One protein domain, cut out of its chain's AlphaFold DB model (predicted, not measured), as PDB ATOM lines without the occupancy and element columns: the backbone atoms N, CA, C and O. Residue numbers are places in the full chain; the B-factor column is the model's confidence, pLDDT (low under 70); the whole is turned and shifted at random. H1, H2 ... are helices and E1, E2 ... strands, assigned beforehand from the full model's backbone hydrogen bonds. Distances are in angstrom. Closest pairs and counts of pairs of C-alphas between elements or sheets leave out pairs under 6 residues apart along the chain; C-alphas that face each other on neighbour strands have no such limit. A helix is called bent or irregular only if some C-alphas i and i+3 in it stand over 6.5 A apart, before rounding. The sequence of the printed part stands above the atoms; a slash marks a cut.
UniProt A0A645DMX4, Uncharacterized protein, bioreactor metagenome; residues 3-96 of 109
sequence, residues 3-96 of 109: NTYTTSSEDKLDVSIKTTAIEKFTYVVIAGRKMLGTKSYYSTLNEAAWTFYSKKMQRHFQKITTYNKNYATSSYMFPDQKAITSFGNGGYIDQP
ATOM      1  N   ASN A   3     107.184 126.936 149.455       78.69
ATOM      2  CA  ASN A   3     107.014 125.559 149.910       78.69
ATOM      3  C   ASN A   3     105.575 125.370 150.408       78.69
ATOM      4  O   ASN A   3     105.085 126.191 151.185       78.69
ATOM      5  N   THR A   4     104.929 124.278 149.997       79.75
ATOM      6  CA  THR A   4     103.557 123.925 150.390       79.75
ATOM      7  C   THR A   4     103.560 122.633 151.194       79.75
ATOM      8  O   THR A   4     104.146 121.634 150.779       79.75
ATOM      9  N   TYR A   5     102.854 122.631 152.321       80.69
ATOM     10  CA  TYR A   5     102.681 121.476 153.193       80.69
ATOM     11  C   TYR A   5     101.196 121.186 153.366       80.69
ATOM     12  O   TYR A   5     100.419 122.077 153.701       80.69
ATOM     13  N   THR A   6     100.801 119.934 153.140       79.00
ATOM     14  CA  THR A   6      99.416 119.478 153.310       79.00
ATOM     15  C   THR A   6      99.377 118.396 154.380       79.00
ATOM     16  O   THR A   6     100.172 117.456 154.339       79.00
ATOM     17  N   THR A   7      98.478 118.531 155.350       76.88
ATOM     18  CA  THR A   7      98.247 117.500 156.371       76.88
ATOM     19  C   THR A   7      97.248 116.456 155.868       76.88
ATOM     20  O   THR A   7      96.516 116.678 154.903       76.88
ATOM     21  N   SER A   8      97.142 115.324 156.568       70.50
ATOM     22  CA  SER A   8      96.091 114.327 156.310       70.50
ATOM     23  C   SER A   8      94.666 114.862 156.527       70.50
ATOM     24  O   SER A   8      93.715 114.241 156.069       70.50
ATOM     25  N   SER A   9      94.509 116.002 157.214       74.06
ATOM     26  CA  SER A   9      93.233 116.677 157.500       74.06
ATOM     27  C   SER A   9      92.823 117.728 156.456       74.06
ATOM     28  O   SER A   9      91.903 118.501 156.715       74.06
ATOM     29  N   GLU A  10      93.488 117.773 155.294       82.88
ATOM     30  CA  GLU A  10      93.313 118.792 154.239       82.88
ATOM     31  C   GLU A  10      93.688 120.230 154.649       82.88
ATOM     32  O   GLU A  10      93.449 121.168 153.882       82.88
ATOM     33  N   ASP A  11      94.292 120.432 155.825       86.81
ATOM     34  CA  ASP A  11      94.867 121.730 156.174       86.81
ATOM     35  C   ASP A  11      96.095 121.983 155.289       86.81
ATOM     36  O   ASP A  11      96.881 121.071 155.005       86.81
ATOM     37  N   LYS A  12      96.261 123.230 154.842       88.12
ATOM     38  CA  LYS A  12      97.341 123.619 153.924       88.12
ATOM     39  C   LYS A  12      98.134 124.769 154.511       88.12
ATOM     40  O   LYS A  12      97.548 125.764 154.931       88.12
ATOM     41  N   LEU A  13      99.453 124.638 154.527       86.44
ATOM     42  CA  LEU A  13     100.381 125.701 154.881       86.44
ATOM     43  C   LEU A  13     101.278 125.996 153.683       86.44
ATOM     44  O   LEU A  13     102.068 125.148 153.276       86.44
ATOM     45  N   ASP A  14     101.196 127.217 153.182       88.94
ATOM     46  CA  ASP A  14     102.083 127.759 152.166       88.94
ATOM     47  C   ASP A  14     103.033 128.757 152.819       88.94
ATOM     48  O   ASP A  14     102.610 129.698 153.495       88.94
ATOM     49  N   VAL A  15     104.331 128.556 152.622       89.75
ATOM     50  CA  VAL A  15     105.378 129.461 153.099       89.75
ATOM     51  C   VAL A  15     106.162 129.943 151.896       89.75
ATOM     52  O   VAL A  15     106.626 129.140 151.089       89.75
ATOM     53  N   SER A  16     106.347 131.250 151.767       91.56
ATOM     54  CA  SER A  16     107.168 131.824 150.704       91.56
ATOM     55  C   SER A  16     108.057 132.940 151.220       91.56
ATOM     56  O   SER A  16     107.768 133.579 152.232       91.56
ATOM     57  N   ILE A  17     109.161 133.162 150.512       93.62
ATOM     58  CA  ILE A  17     110.096 134.243 150.809       93.62
ATOM     59  C   ILE A  17     110.342 135.118 149.587       93.62
ATOM     60  O   ILE A  17     110.304 134.645 148.441       93.62
ATOM     61  N   LYS A  18     110.661 136.380 149.866       94.31
ATOM     62  CA  LYS A  18     111.162 137.360 148.906       94.31
ATOM     63  C   LYS A  18     112.593 137.731 149.271       94.31
ATOM     64  O   LYS A  18     112.844 138.269 150.352       94.31
ATOM     65  N   THR A  19     113.512 137.488 148.347       93.88
ATOM     66  CA  THR A  19     114.944 137.764 148.495       93.88
ATOM     67  C   THR A  19     115.429 138.700 147.403       93.88
ATOM     68  O   THR A  19     114.818 138.801 146.341       93.88
ATOM     69  N   THR A  20     116.517 139.402 147.691       94.44
ATOM     70  CA  THR A  20     117.351 140.064 146.686       94.44
ATOM     71  C   THR A  20     118.742 139.482 146.840       94.44
ATOM     72  O   THR A  20     119.283 139.576 147.940       94.44
ATOM     73  N   ALA A  21     119.329 138.910 145.795       93.25
ATOM     74  CA  ALA A  21     120.705 138.433 145.849       93.25
ATOM     75  C   ALA A  21     121.598 139.125 144.827       93.25
ATOM     76  O   ALA A  21     121.183 139.495 143.728       93.25
ATOM     77  N   ILE A  22     122.853 139.281 145.224       93.06
ATOM     78  CA  ILE A  22     123.954 139.752 144.403       93.06
ATOM     79  C   ILE A  22     124.974 138.622 144.347       93.06
ATOM     80  O   ILE A  22     125.495 138.178 145.374       93.06
ATOM     81  N   GLU A  23     125.278 138.179 143.133       92.00
ATOM     82  CA  GLU A  23     126.335 137.209 142.879       92.00
ATOM     83  C   GLU A  23     127.633 137.950 142.545       92.00
ATOM     84  O   GLU A  23     127.681 138.778 141.632       92.00
ATOM     85  N   LYS A  24     128.708 137.645 143.273       89.12
ATOM     86  CA  LYS A  24     130.048 138.166 142.989       89.12
ATOM     87  C   LYS A  24     130.912 137.059 142.401       89.12
ATOM     88  O   LYS A  24     131.138 136.030 143.041       89.12
ATOM     89  N   PHE A  25     131.444 137.320 141.210       87.06
ATOM     90  CA  PHE A  25     132.358 136.434 140.496       87.06
ATOM     91  C   PHE A  25     133.784 136.976 140.563       87.06
ATOM     92  O   PHE A  25     134.042 138.135 140.233       87.06
ATOM     93  N   THR A  26     134.719 136.131 140.970       84.12
ATOM     94  CA  THR A  26     136.150 136.429 141.004       84.12
ATOM     95  C   THR A  26     136.861 135.553 139.980       84.12
ATOM     96  O   THR A  26     136.600 134.354 139.907       84.12
ATOM     97  N   TYR A  27     137.736 136.157 139.173       83.25
ATOM     98  CA  TYR A  27     138.401 135.501 138.049       83.25
ATOM     99  C   TYR A  27     139.920 135.483 138.237       83.25
ATOM    100  O   TYR A  27     140.497 136.478 138.674       83.25
ATOM    101  N   VAL A  28     140.560 134.394 137.814       82.19
ATOM    102  CA  VAL A  28     142.015 134.303 137.617       82.19
ATOM    103  C   VAL A  28     142.339 134.644 136.167       82.19
ATOM    104  O   VAL A  28     141.613 134.236 135.258       82.19
ATOM    105  N   VAL A  29     143.438 135.361 135.930       82.12
ATOM    106  CA  VAL A  29     143.957 135.604 134.577       82.12
ATOM    107  C   VAL A  29     145.182 134.728 134.333       82.12
ATOM    108  O   VAL A  29     146.204 134.903 134.988       82.12
ATOM    109  N   ILE A  30     145.094 133.810 133.368       80.94
ATOM    110  CA  ILE A  30     146.210 132.945 132.951       80.94
ATOM    111  C   ILE A  30     146.397 133.083 131.448       80.94
ATOM    112  O   ILE A  30     145.449 132.893 130.688       80.94
ATOM    113  N   ALA A  31     147.615 133.427 131.019       84.94
ATOM    114  CA  ALA A  31     147.961 133.600 129.604       84.94
ATOM    115  C   ALA A  31     146.949 134.483 128.832       84.94
ATOM    116  O   ALA A  31     146.550 134.172 127.711       84.94
ATOM    117  N   GLY A  32     146.476 135.564 129.467       84.19
ATOM    118  CA  GLY A  32     145.506 136.502 128.886       84.19
ATOM    119  C   GLY A  32     144.041 136.041 128.896       84.19
ATOM    120  O   GLY A  32     143.175 136.782 128.437       84.19
ATOM    121  N   ARG A  33     143.723 134.858 129.436       83.69
ATOM    122  CA  ARG A  33     142.349 134.341 129.548       83.69
ATOM    123  C   ARG A  33     141.817 134.503 130.969       83.69
ATOM    124  O   ARG A  33     142.516 134.181 131.924       83.69
ATOM    125  N   LYS A  34     140.569 134.970 131.102       84.19
ATOM    126  CA  LYS A  34     139.841 135.008 132.381       84.19
ATOM    127  C   LYS A  34     139.202 133.650 132.640       84.19
ATOM    128  O   LYS A  34     138.426 133.170 131.818       84.19
ATOM    129  N   MET A  35     139.502 133.060 133.785       83.12
ATOM    130  CA  MET A  35     138.949 131.784 134.224       83.12
ATOM    131  C   MET A  35     138.212 132.004 135.542       83.12
ATOM    132  O   MET A  35     138.702 132.740 136.397       83.12
ATOM    133  N   LEU A  36     137.016 131.431 135.693       82.50
ATOM    134  CA  LEU A  36     136.236 131.592 136.919       82.50
ATOM    135  C   LEU A  36     136.979 130.936 138.093       82.50
ATOM    136  O   LEU A  36     137.292 129.752 138.026       82.50
ATOM    137  N   GLY A  37     137.255 131.717 139.137       80.44
ATOM    138  CA  GLY A  37     137.870 131.255 140.381       80.44
ATOM    139  C   GLY A  37     136.818 130.982 141.452       80.44
ATOM    140  O   GLY A  37     136.597 129.837 141.829       80.44
ATOM    141  N   THR A  38     136.120 132.024 141.909       84.94
ATOM    142  CA  THR A  38     135.117 131.917 142.984       84.94
ATOM    143  C   THR A  38     133.804 132.564 142.576       84.94
ATOM    144  O   THR A  38     133.794 133.636 141.965       84.94
ATOM    145  N   LYS A  39     132.692 131.941 142.970       88.00
ATOM    146  CA  LYS A  39     131.359 132.552 142.975       88.00
ATOM    147  C   LYS A  39     130.886 132.641 144.422       88.00
ATOM    148  O   LYS A  39     130.916 131.641 145.126       88.00
ATOM    149  N   SER A  40     130.463 133.826 144.840       90.38
ATOM    150  CA  SER A  40     130.015 134.120 146.208       90.38
ATOM    151  C   SER A  40     128.720 134.924 146.189       90.38
ATOM    152  O   SER A  40     128.385 135.532 145.168       90.38
ATOM    153  N   TYR A  41     127.995 134.931 147.305       93.19
ATOM    154  CA  TYR A  41     126.638 135.469 147.383       93.19
ATOM    155  C   TYR A  41     126.509 136.490 148.507       93.19
ATOM    156  O   TYR A  41     127.028 136.292 149.609       93.19
ATOM    157  N   TYR A  42     125.756 137.550 148.236       94.25
ATOM    158  CA  TYR A  42     125.204 138.446 149.241       94.25
ATOM    159  C   TYR A  42     123.711 138.573 149.009       94.25
ATOM    160  O   TYR A  42     123.285 139.071 147.969       94.25
ATOM    161  N   SER A  43     122.925 138.134 149.982       95.00
ATOM    162  CA  SER A  43     121.481 138.025 149.852       95.00
ATOM    163  C   SER A  43     120.781 138.738 150.999       95.00
ATOM    164  O   SER A  43     121.115 138.556 152.170       95.00
ATOM    165  N   THR A  44     119.767 139.526 150.671       95.25
ATOM    166  CA  THR A  44     118.854 140.153 151.622       95.25
ATOM    167  C   THR A  44     117.552 139.365 151.647       95.25
ATOM    168  O   THR A  44     116.868 139.249 150.630       95.25
ATOM    169  N   LEU A  45     117.176 138.843 152.815       94.69
ATOM    170  CA  LEU A  45     115.811 138.397 153.078       94.69
ATOM    171  C   LEU A  45     114.945 139.635 153.313       94.69
ATOM    172  O   LEU A  45     115.026 140.252 154.378       94.69
ATOM    173  N   ASN A  46     114.114 139.983 152.334       94.25
ATOM    174  CA  ASN A  46     113.216 141.130 152.429       94.25
ATOM    175  C   ASN A  46     112.000 140.766 153.283       94.25
ATOM    176  O   ASN A  46     111.732 141.400 154.302       94.25
ATOM    177  N   GLU A  47     111.288 139.706 152.893       94.06
ATOM    178  CA  GLU A  47     109.995 139.331 153.470       94.06
ATOM    179  C   GLU A  47     109.831 137.807 153.528       94.06
ATOM    180  O   GLU A  47     110.337 137.084 152.666       94.06
ATOM    181  N   ALA A  48     109.065 137.333 154.512       91.44
ATOM    182  CA  ALA A  48     108.476 135.996 154.504       91.44
ATOM    183  C   ALA A  48     106.955 136.094 154.655       91.44
ATOM    184  O   ALA A  48     106.448 136.851 155.492       91.44
ATOM    185  N   ALA A  49     106.238 135.316 153.853       91.62
ATOM    186  CA  ALA A  49     104.790 135.216 153.860       91.62
ATOM    187  C   ALA A  49     104.354 133.791 154.206       91.62
ATOM    188  O   ALA A  49     104.970 132.814 153.776       91.62
ATOM    189  N   TRP A  50     103.274 133.693 154.971       89.50
ATOM    190  CA  TRP A  50     102.693 132.440 155.430       89.50
ATOM    191  C   TRP A  50     101.199 132.514 155.174       89.50
ATOM    192  O   TRP A  50     100.543 133.442 155.658       89.50
ATOM    193  N   THR A  51     100.670 131.534 154.460       90.62
ATOM    194  CA  THR A  51      99.239 131.362 154.242       90.62
ATOM    195  C   THR A  51      98.849 130.005 154.793       90.62
ATOM    196  O   THR A  51      99.400 128.984 154.405       90.62
ATOM    197  N   PHE A  52      97.908 129.988 155.725       90.12
ATOM    198  CA  PHE A  52      97.396 128.774 156.336       90.12
ATOM    199  C   PHE A  52      95.900 128.662 156.071       90.12
ATOM    200  O   PHE A  52      95.131 129.542 156.451       90.12
ATOM    201  N   TYR A  53      95.473 127.580 155.436       92.75
ATOM    202  CA  TYR A  53      94.071 127.206 155.339       92.75
ATOM    203  C   TYR A  53      93.753 126.143 156.387       92.75
ATOM    204  O   TYR A  53      94.364 125.074 156.386       92.75
ATOM    205  N   SER A  54      92.764 126.428 157.237       91.88
ATOM    206  CA  SER A  54      92.188 125.438 158.144       91.88
ATOM    207  C   SER A  54      90.883 124.894 157.579       91.88
ATOM    208  O   SER A  54      89.903 125.636 157.442       91.88
ATOM    209  N   LYS A  55      90.827 123.581 157.359       89.75
ATOM    210  CA  LYS A  55      89.610 122.870 156.964       89.75
ATOM    211  C   LYS A  55      88.562 122.917 158.070       89.75
ATOM    212  O   LYS A  55      87.398 123.194 157.797       89.75
ATOM    213  N   LYS A  56      88.962 122.709 159.330       90.69
ATOM    214  CA  LYS A  56      88.042 122.741 160.483       90.69
ATOM    215  C   LYS A  56      87.304 124.074 160.593       90.69
ATOM    216  O   LYS A  56      86.115 124.097 160.887       90.69
ATOM    217  N   MET A  57      88.015 125.179 160.381       92.06
ATOM    218  CA  MET A  57      87.440 126.521 160.492       92.06
ATOM    219  C   MET A  57      86.891 127.053 159.166       92.06
ATOM    220  O   MET A  57      86.258 128.105 159.180       92.06
ATOM    221  N   GLN A  58      87.147 126.365 158.045       91.44
ATOM    222  CA  GLN A  58      86.854 126.827 156.683       91.44
ATOM    223  C   GLN A  58      87.391 128.246 156.427       91.44
ATOM    224  O   GLN A  58      86.695 129.109 155.893       91.44
ATOM    225  N   ARG A  59      88.622 128.523 156.875       94.44
ATOM    226  CA  ARG A  59      89.200 129.877 156.873       94.44
ATOM    227  C   ARG A  59      90.659 129.890 156.452       94.44
ATOM    228  O   ARG A  59      91.419 128.983 156.783       94.44
ATOM    229  N   HIS A  60      91.029 130.980 155.784       92.25
ATOM    230  CA  HIS A  60      92.407 131.326 155.468       92.25
ATOM    231  C   HIS A  60      92.952 132.328 156.485       92.25
ATOM    232  O   HIS A  60      92.304 133.319 156.819       92.25
ATOM    233  N   PHE A  61      94.171 132.077 156.935       92.06
ATOM    234  CA  PHE A  61      94.984 132.965 157.747       92.06
ATOM    235  C   PHE A  61      96.200 133.348 156.921       92.06
ATOM    236  O   PHE A  61      96.802 132.493 156.277       92.06
ATOM    237  N   GLN A  62      96.570 134.621 156.939       93.25
ATOM    238  CA  GLN A  62      97.758 135.088 156.241       93.25
ATOM    239  C   GLN A  62      98.550 136.052 157.107       93.25
ATOM    240  O   GLN A  62      97.982 136.842 157.864       93.25
ATOM    241  N   LYS A  63      99.870 135.999 156.971       92.19
ATOM    242  CA  LYS A  63     100.774 136.973 157.572       92.19
ATOM    243  C   LYS A  63     101.942 137.220 156.635       92.19
ATOM    244  O   LYS A  63     102.485 136.283 156.063       92.19
ATOM    245  N   ILE A  64     102.348 138.479 156.532       93.44
ATOM    246  CA  ILE A  64     103.601 138.884 155.897       93.44
ATOM    247  C   ILE A  64     104.460 139.516 156.985       93.44
ATOM    248  O   ILE A  64     103.958 140.218 157.865       93.44
ATOM    249  N   THR A  65     105.748 139.204 156.997       90.94
ATOM    250  CA  THR A  65     106.712 139.788 157.930       90.94
ATOM    251  C   THR A  65     107.927 140.255 157.156       90.94
ATOM    252  O   THR A  65     108.545 139.478 156.431       90.94
ATOM    253  N   THR A  66     108.256 141.530 157.325       93.69
ATOM    254  CA  THR A  66     109.451 142.151 156.758       93.69
ATOM    255  C   THR A  66     110.633 141.923 157.697       93.69
ATOM    256  O   THR A  66     110.519 142.139 158.903       93.69
ATOM    257  N   TYR A  67     111.764 141.486 157.145       88.88
ATOM    258  CA  TYR A  67     112.997 141.219 157.891       88.88
ATOM    259  C   TYR A  67     114.124 142.180 157.514       88.88
ATOM    260  O   TYR A  67     114.819 142.659 158.406       88.88
ATOM    261  N   ASN A  68     114.324 142.442 156.215       90.56
ATOM    262  CA  ASN A  68     115.457 143.208 155.673       90.56
ATOM    263  C   ASN A  68     116.815 142.774 156.253       90.56
ATOM    264  O   ASN A  68     117.637 143.598 156.655       90.56
ATOM    265  N   LYS A  69     117.035 141.457 156.339       93.50
ATOM    266  CA  LYS A  69     118.232 140.874 156.959       93.50
ATOM    267  C   LYS A  69     119.196 140.354 155.904       93.50
ATOM    268  O   LYS A  69     118.787 139.637 154.996       93.50
ATOM    269  N   ASN A  70     120.474 140.679 156.071       94.56
ATOM    270  CA  ASN A  70     121.523 140.346 155.114       94.56
ATOM    271  C   ASN A  70     122.278 139.079 155.510       94.56
ATOM    272  O   ASN A  70     122.557 138.846 156.688       94.56
ATOM    273  N   TYR A  71     122.644 138.305 154.499       93.94
ATOM    274  CA  TYR A  71     123.431 137.088 154.592       93.94
ATOM    275  C   TYR A  71     124.502 137.139 153.515       93.94
ATOM    276  O   TYR A  71     124.215 137.468 152.369       93.94
ATOM    277  N   ALA A  72     125.735 136.813 153.875       92.50
ATOM    278  CA  ALA A  72     126.842 136.763 152.935       92.50
ATOM    279  C   ALA A  72     127.558 135.430 153.093       92.50
ATOM    280  O   ALA A  72     127.723 134.939 154.214       92.50
ATOM    281  N   THR A  73     127.993 134.850 151.982       89.94
ATOM    282  CA  THR A  73     128.888 133.700 152.040       89.94
ATOM    283  C   THR A  73     130.273 134.163 152.473       89.94
ATOM    284  O   THR A  73     130.654 135.319 152.264       89.94
ATOM    285  N   SER A  74     131.031 133.274 153.116       82.56
ATOM    286  CA  SER A  74     132.328 133.624 153.716       82.56
ATOM    287  C   SER A  74     133.275 134.313 152.722       82.56
ATOM    288  O   SER A  74     133.962 135.274 153.074       82.56
ATOM    289  N   SER A  75     133.227 133.902 151.454       82.69
ATOM    290  CA  SER A  75     134.115 134.411 150.414       82.69
ATOM    291  C   SER A  75     133.591 135.629 149.643       82.69
ATOM    292  O   SER A  75     134.281 136.191 148.781       82.69
ATOM    293  N   TYR A  76     132.415 136.141 150.030       86.44
ATOM    294  CA  TYR A  76     131.871 137.388 149.494       86.44
ATOM    295  C   TYR A  76     132.729 138.605 149.856       86.44
ATOM    296  O   TYR A  76     132.974 139.451 149.000       86.44
ATOM    297  N   MET A  77     133.244 138.690 151.085       81.69
ATOM    298  CA  MET A  77     134.162 139.773 151.475       81.69
ATOM    299  C   MET A  77     135.623 139.404 151.207       81.69
ATOM    300  O   MET A  77     136.400 140.248 150.766       81.69
ATOM    301  N   PHE A  78     135.976 138.133 151.405       80.88
ATOM    302  CA  PHE A  78     137.349 137.642 151.319       80.88
ATOM    303  C   PHE A  78     137.415 136.433 150.377       80.88
ATOM    304  O   PHE A  78     137.305 135.297 150.836       80.88
ATOM    305  N   PRO A  79     137.532 136.654 149.054       73.62
ATOM    306  CA  PRO A  79     137.667 135.550 148.112       73.62
ATOM    307  C   PRO A  79     138.924 134.731 148.435       73.62
ATOM    308  O   PRO A  79     139.929 135.279 148.886       73.62
ATOM    309  N   ASP A  80     138.866 133.418 148.203       72.06
ATOM    310  CA  ASP A  80     140.008 132.526 148.418       72.06
ATOM    311  C   ASP A  80     141.224 133.007 147.610       72.06
ATOM    312  O   ASP A  80     141.166 133.172 146.390       72.06
ATOM    313  N   GLN A  81     142.349 133.214 148.297       72.00
ATOM    314  CA  GLN A  81     143.594 133.683 147.694       72.00
ATOM    315  C   GLN A  81     144.094 132.739 146.580       72.00
ATOM    316  O   GLN A  81     144.742 133.166 145.619       72.00
ATOM    317  N   LYS A  82     143.783 131.443 146.659       68.56
ATOM    318  CA  LYS A  82     144.111 130.472 145.604       68.56
ATOM    319  C   LYS A  82     143.218 130.639 144.375       68.56
ATOM    320  O   LYS A  82     143.690 130.438 143.259       68.56
ATOM    321  N   ALA A  83     141.982 131.096 144.572       67.81
ATOM    322  CA  ALA A  83     141.010 131.408 143.525       67.81
ATOM    323  C   ALA A  83     141.305 132.706 142.762       67.81
ATOM    324  O   ALA A  83     140.593 133.031 141.815       67.81
ATOM    325  N   ILE A  84     142.326 133.459 143.181       70.38
ATOM    326  CA  ILE A  84     142.842 134.625 142.451       70.38
ATOM    327  C   ILE A  84     144.226 134.378 141.834       70.38
ATOM    328  O   ILE A  84     144.641 135.142 140.967       70.38
ATOM    329  N   THR A  85     144.931 133.311 142.236       71.88
ATOM    330  CA  THR A  85     146.323 133.045 141.822       71.88
ATOM    331  C   THR A  85     146.523 131.774 140.992       71.88
ATOM    332  O   THR A  85     147.519 131.696 140.277       71.88
ATOM    333  N   SER A  86     145.616 130.789 141.022       66.81
ATOM    334  CA  SER A  86     145.748 129.580 140.195       66.81
ATOM    335  C   SER A  86     144.406 129.060 139.682       66.81
ATOM    336  O   SER A  86     143.409 129.075 140.398       66.81
ATOM    337  N   PHE A  87     144.405 128.529 138.462       65.12
ATOM    338  CA  PHE A  87     143.283 127.779 137.911       65.12
ATOM    339  C   PHE A  87     143.475 126.296 138.248       65.12
ATOM    340  O   PHE A  87     144.423 125.678 137.769       65.12
ATOM    341  N   GLY A  88     142.612 125.739 139.103       62.53
ATOM    342  CA  GLY A  88     142.584 124.305 139.427       62.53
ATOM    343  C   GLY A  88     143.096 123.904 140.817       62.53
ATOM    344  O   GLY A  88     142.709 122.841 141.287       62.53
ATOM    345  N   ASN A  89     143.879 124.742 141.517       63.12
ATOM    346  CA  ASN A  89     144.327 124.459 142.899       63.12
ATOM    347  C   ASN A  89     143.544 125.233 143.980       63.12
ATOM    348  O   ASN A  89     143.900 125.184 145.161       63.12
ATOM    349  N   GLY A  90     142.501 125.967 143.590       62.31
ATOM    350  CA  GLY A  90     141.623 126.711 144.488       62.31
ATOM    351  C   GLY A  90     140.511 127.435 143.738       62.31
ATOM    352  O   GLY A  90     140.520 127.482 142.506       62.31
ATOM    353  N   GLY A  91     139.559 127.982 144.494       67.50
ATOM    354  CA  GLY A  91     138.299 128.486 143.952       67.50
ATOM    355  C   GLY A  91     137.140 127.529 144.180       67.50
ATOM    356  O   GLY A  91     137.180 126.365 143.791       67.50
ATOM    357  N   TYR A  92     136.108 128.028 144.852       75.44
ATOM    358  CA  TYR A  92     134.869 127.311 145.112       75.44
ATOM    359  C   TYR A  92     133.680 128.151 144.669       75.44
ATOM    360  O   TYR A  92     133.697 129.384 144.694       75.44
ATOM    361  N   ILE A  93     132.631 127.456 144.249       84.88
ATOM    362  CA  ILE A  93     131.305 128.041 144.138       84.88
ATOM    363  C   ILE A  93     130.690 127.883 145.520       84.88
ATOM    364  O   ILE A  93     130.448 126.758 145.961       84.88
ATOM    365  N   ASP A  94     130.506 129.001 146.217       85.81
ATOM    366  CA  ASP A  94     129.808 128.995 147.493       85.81
ATOM    367  C   ASP A  94     128.422 128.372 147.326       85.81
ATOM    368  O   ASP A  94     127.741 128.580 146.320       85.81
ATOM    369  N   GLN A  95     127.979 127.642 148.343       88.81
ATOM    370  CA  GLN A  95     126.551 127.404 148.478       88.81
ATOM    371  C   GLN A  95     125.908 128.725 148.917       88.81
ATOM    372  O   GLN A  95     126.448 129.389 149.812       88.81
ATOM    373  N   PRO A  96     124.789 129.140 148.310       89.44
ATOM    374  CA  PRO A  96     124.084 130.323 148.763       89.44
ATOM    375  C   PRO A  96     123.688 130.166 150.230       89.44
ATOM    376  O   PRO A  96     123.466 129.046 150.703       89.44
TER     377      PRO A  96
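What this domain is: This is residues 3 to 96 of the 109 residues of an uncharacterized protein of bioreactor metagenome (UniProt A0A645DMX4). The domain is a long, thin, bent ribbon of four antiparallel strands; E2 and E3 make its length, shorter E1 and E4 lie along its edges, and small helices H1 and H2 pack on it near one end. The printed part has 94 residues, mostly strand, with E1, E2, E3, E4, H1, H2 along the chain; the strands form a meander in that order, each the antiparallel neighbour of the one before. It is an extended rod, radius of gyration of the C-alphas 20.9 A, spanning 68 by 27 by 18 A.

How they stand to each other: In the twisted sheet, E2, residues 12 to 30, and E3, residues 33 to 54, form a hairpin; N 22 and O 42 are within hydrogen-bond range, 2.8 A. E1, residues 3 to 6, forms a hairpin with E2 (N 5 and O 13, 2.8 A). E4, residues 59 to 72, forms one with E3 (N 50 and O 63, 2.9 A). E3 bends by 55 degrees at residue 46, E4 by 59 degrees at residue 68. H1, residues 74 to 77, is on the sheet, only just over E3 with 3 C-alphas; C-alphas 40 and 76 are closest, 5.0 A. H2, residues 82 to 85, is over E2; C-alphas 28 and 84 are closest, 4.9 A. Both helices are too short for an O i to N i+4 pair; of one O i to N i+3 pair each, H1 has 0 within range and H2 has 1.

Where its parts are: E3 spans 58.4 A, E2 54.0 A, E4 38.5 A. E1 begins at C-alpha 3 (107.014, 125.559, 149.910); H2 ends at C-alpha 85 (146.323, 133.045, 141.822). H1 is irregular, but only just: C-alphas 74 and 77 are 6.8 A apart.

The domain as a whole: The farthest C-alphas, Ala 31 and Met 57, are 68.3 A apart. The printed part has no cut, and its links between named elements are tight. Residues 82 to 83 and 86 to 91 have pLDDT under 70.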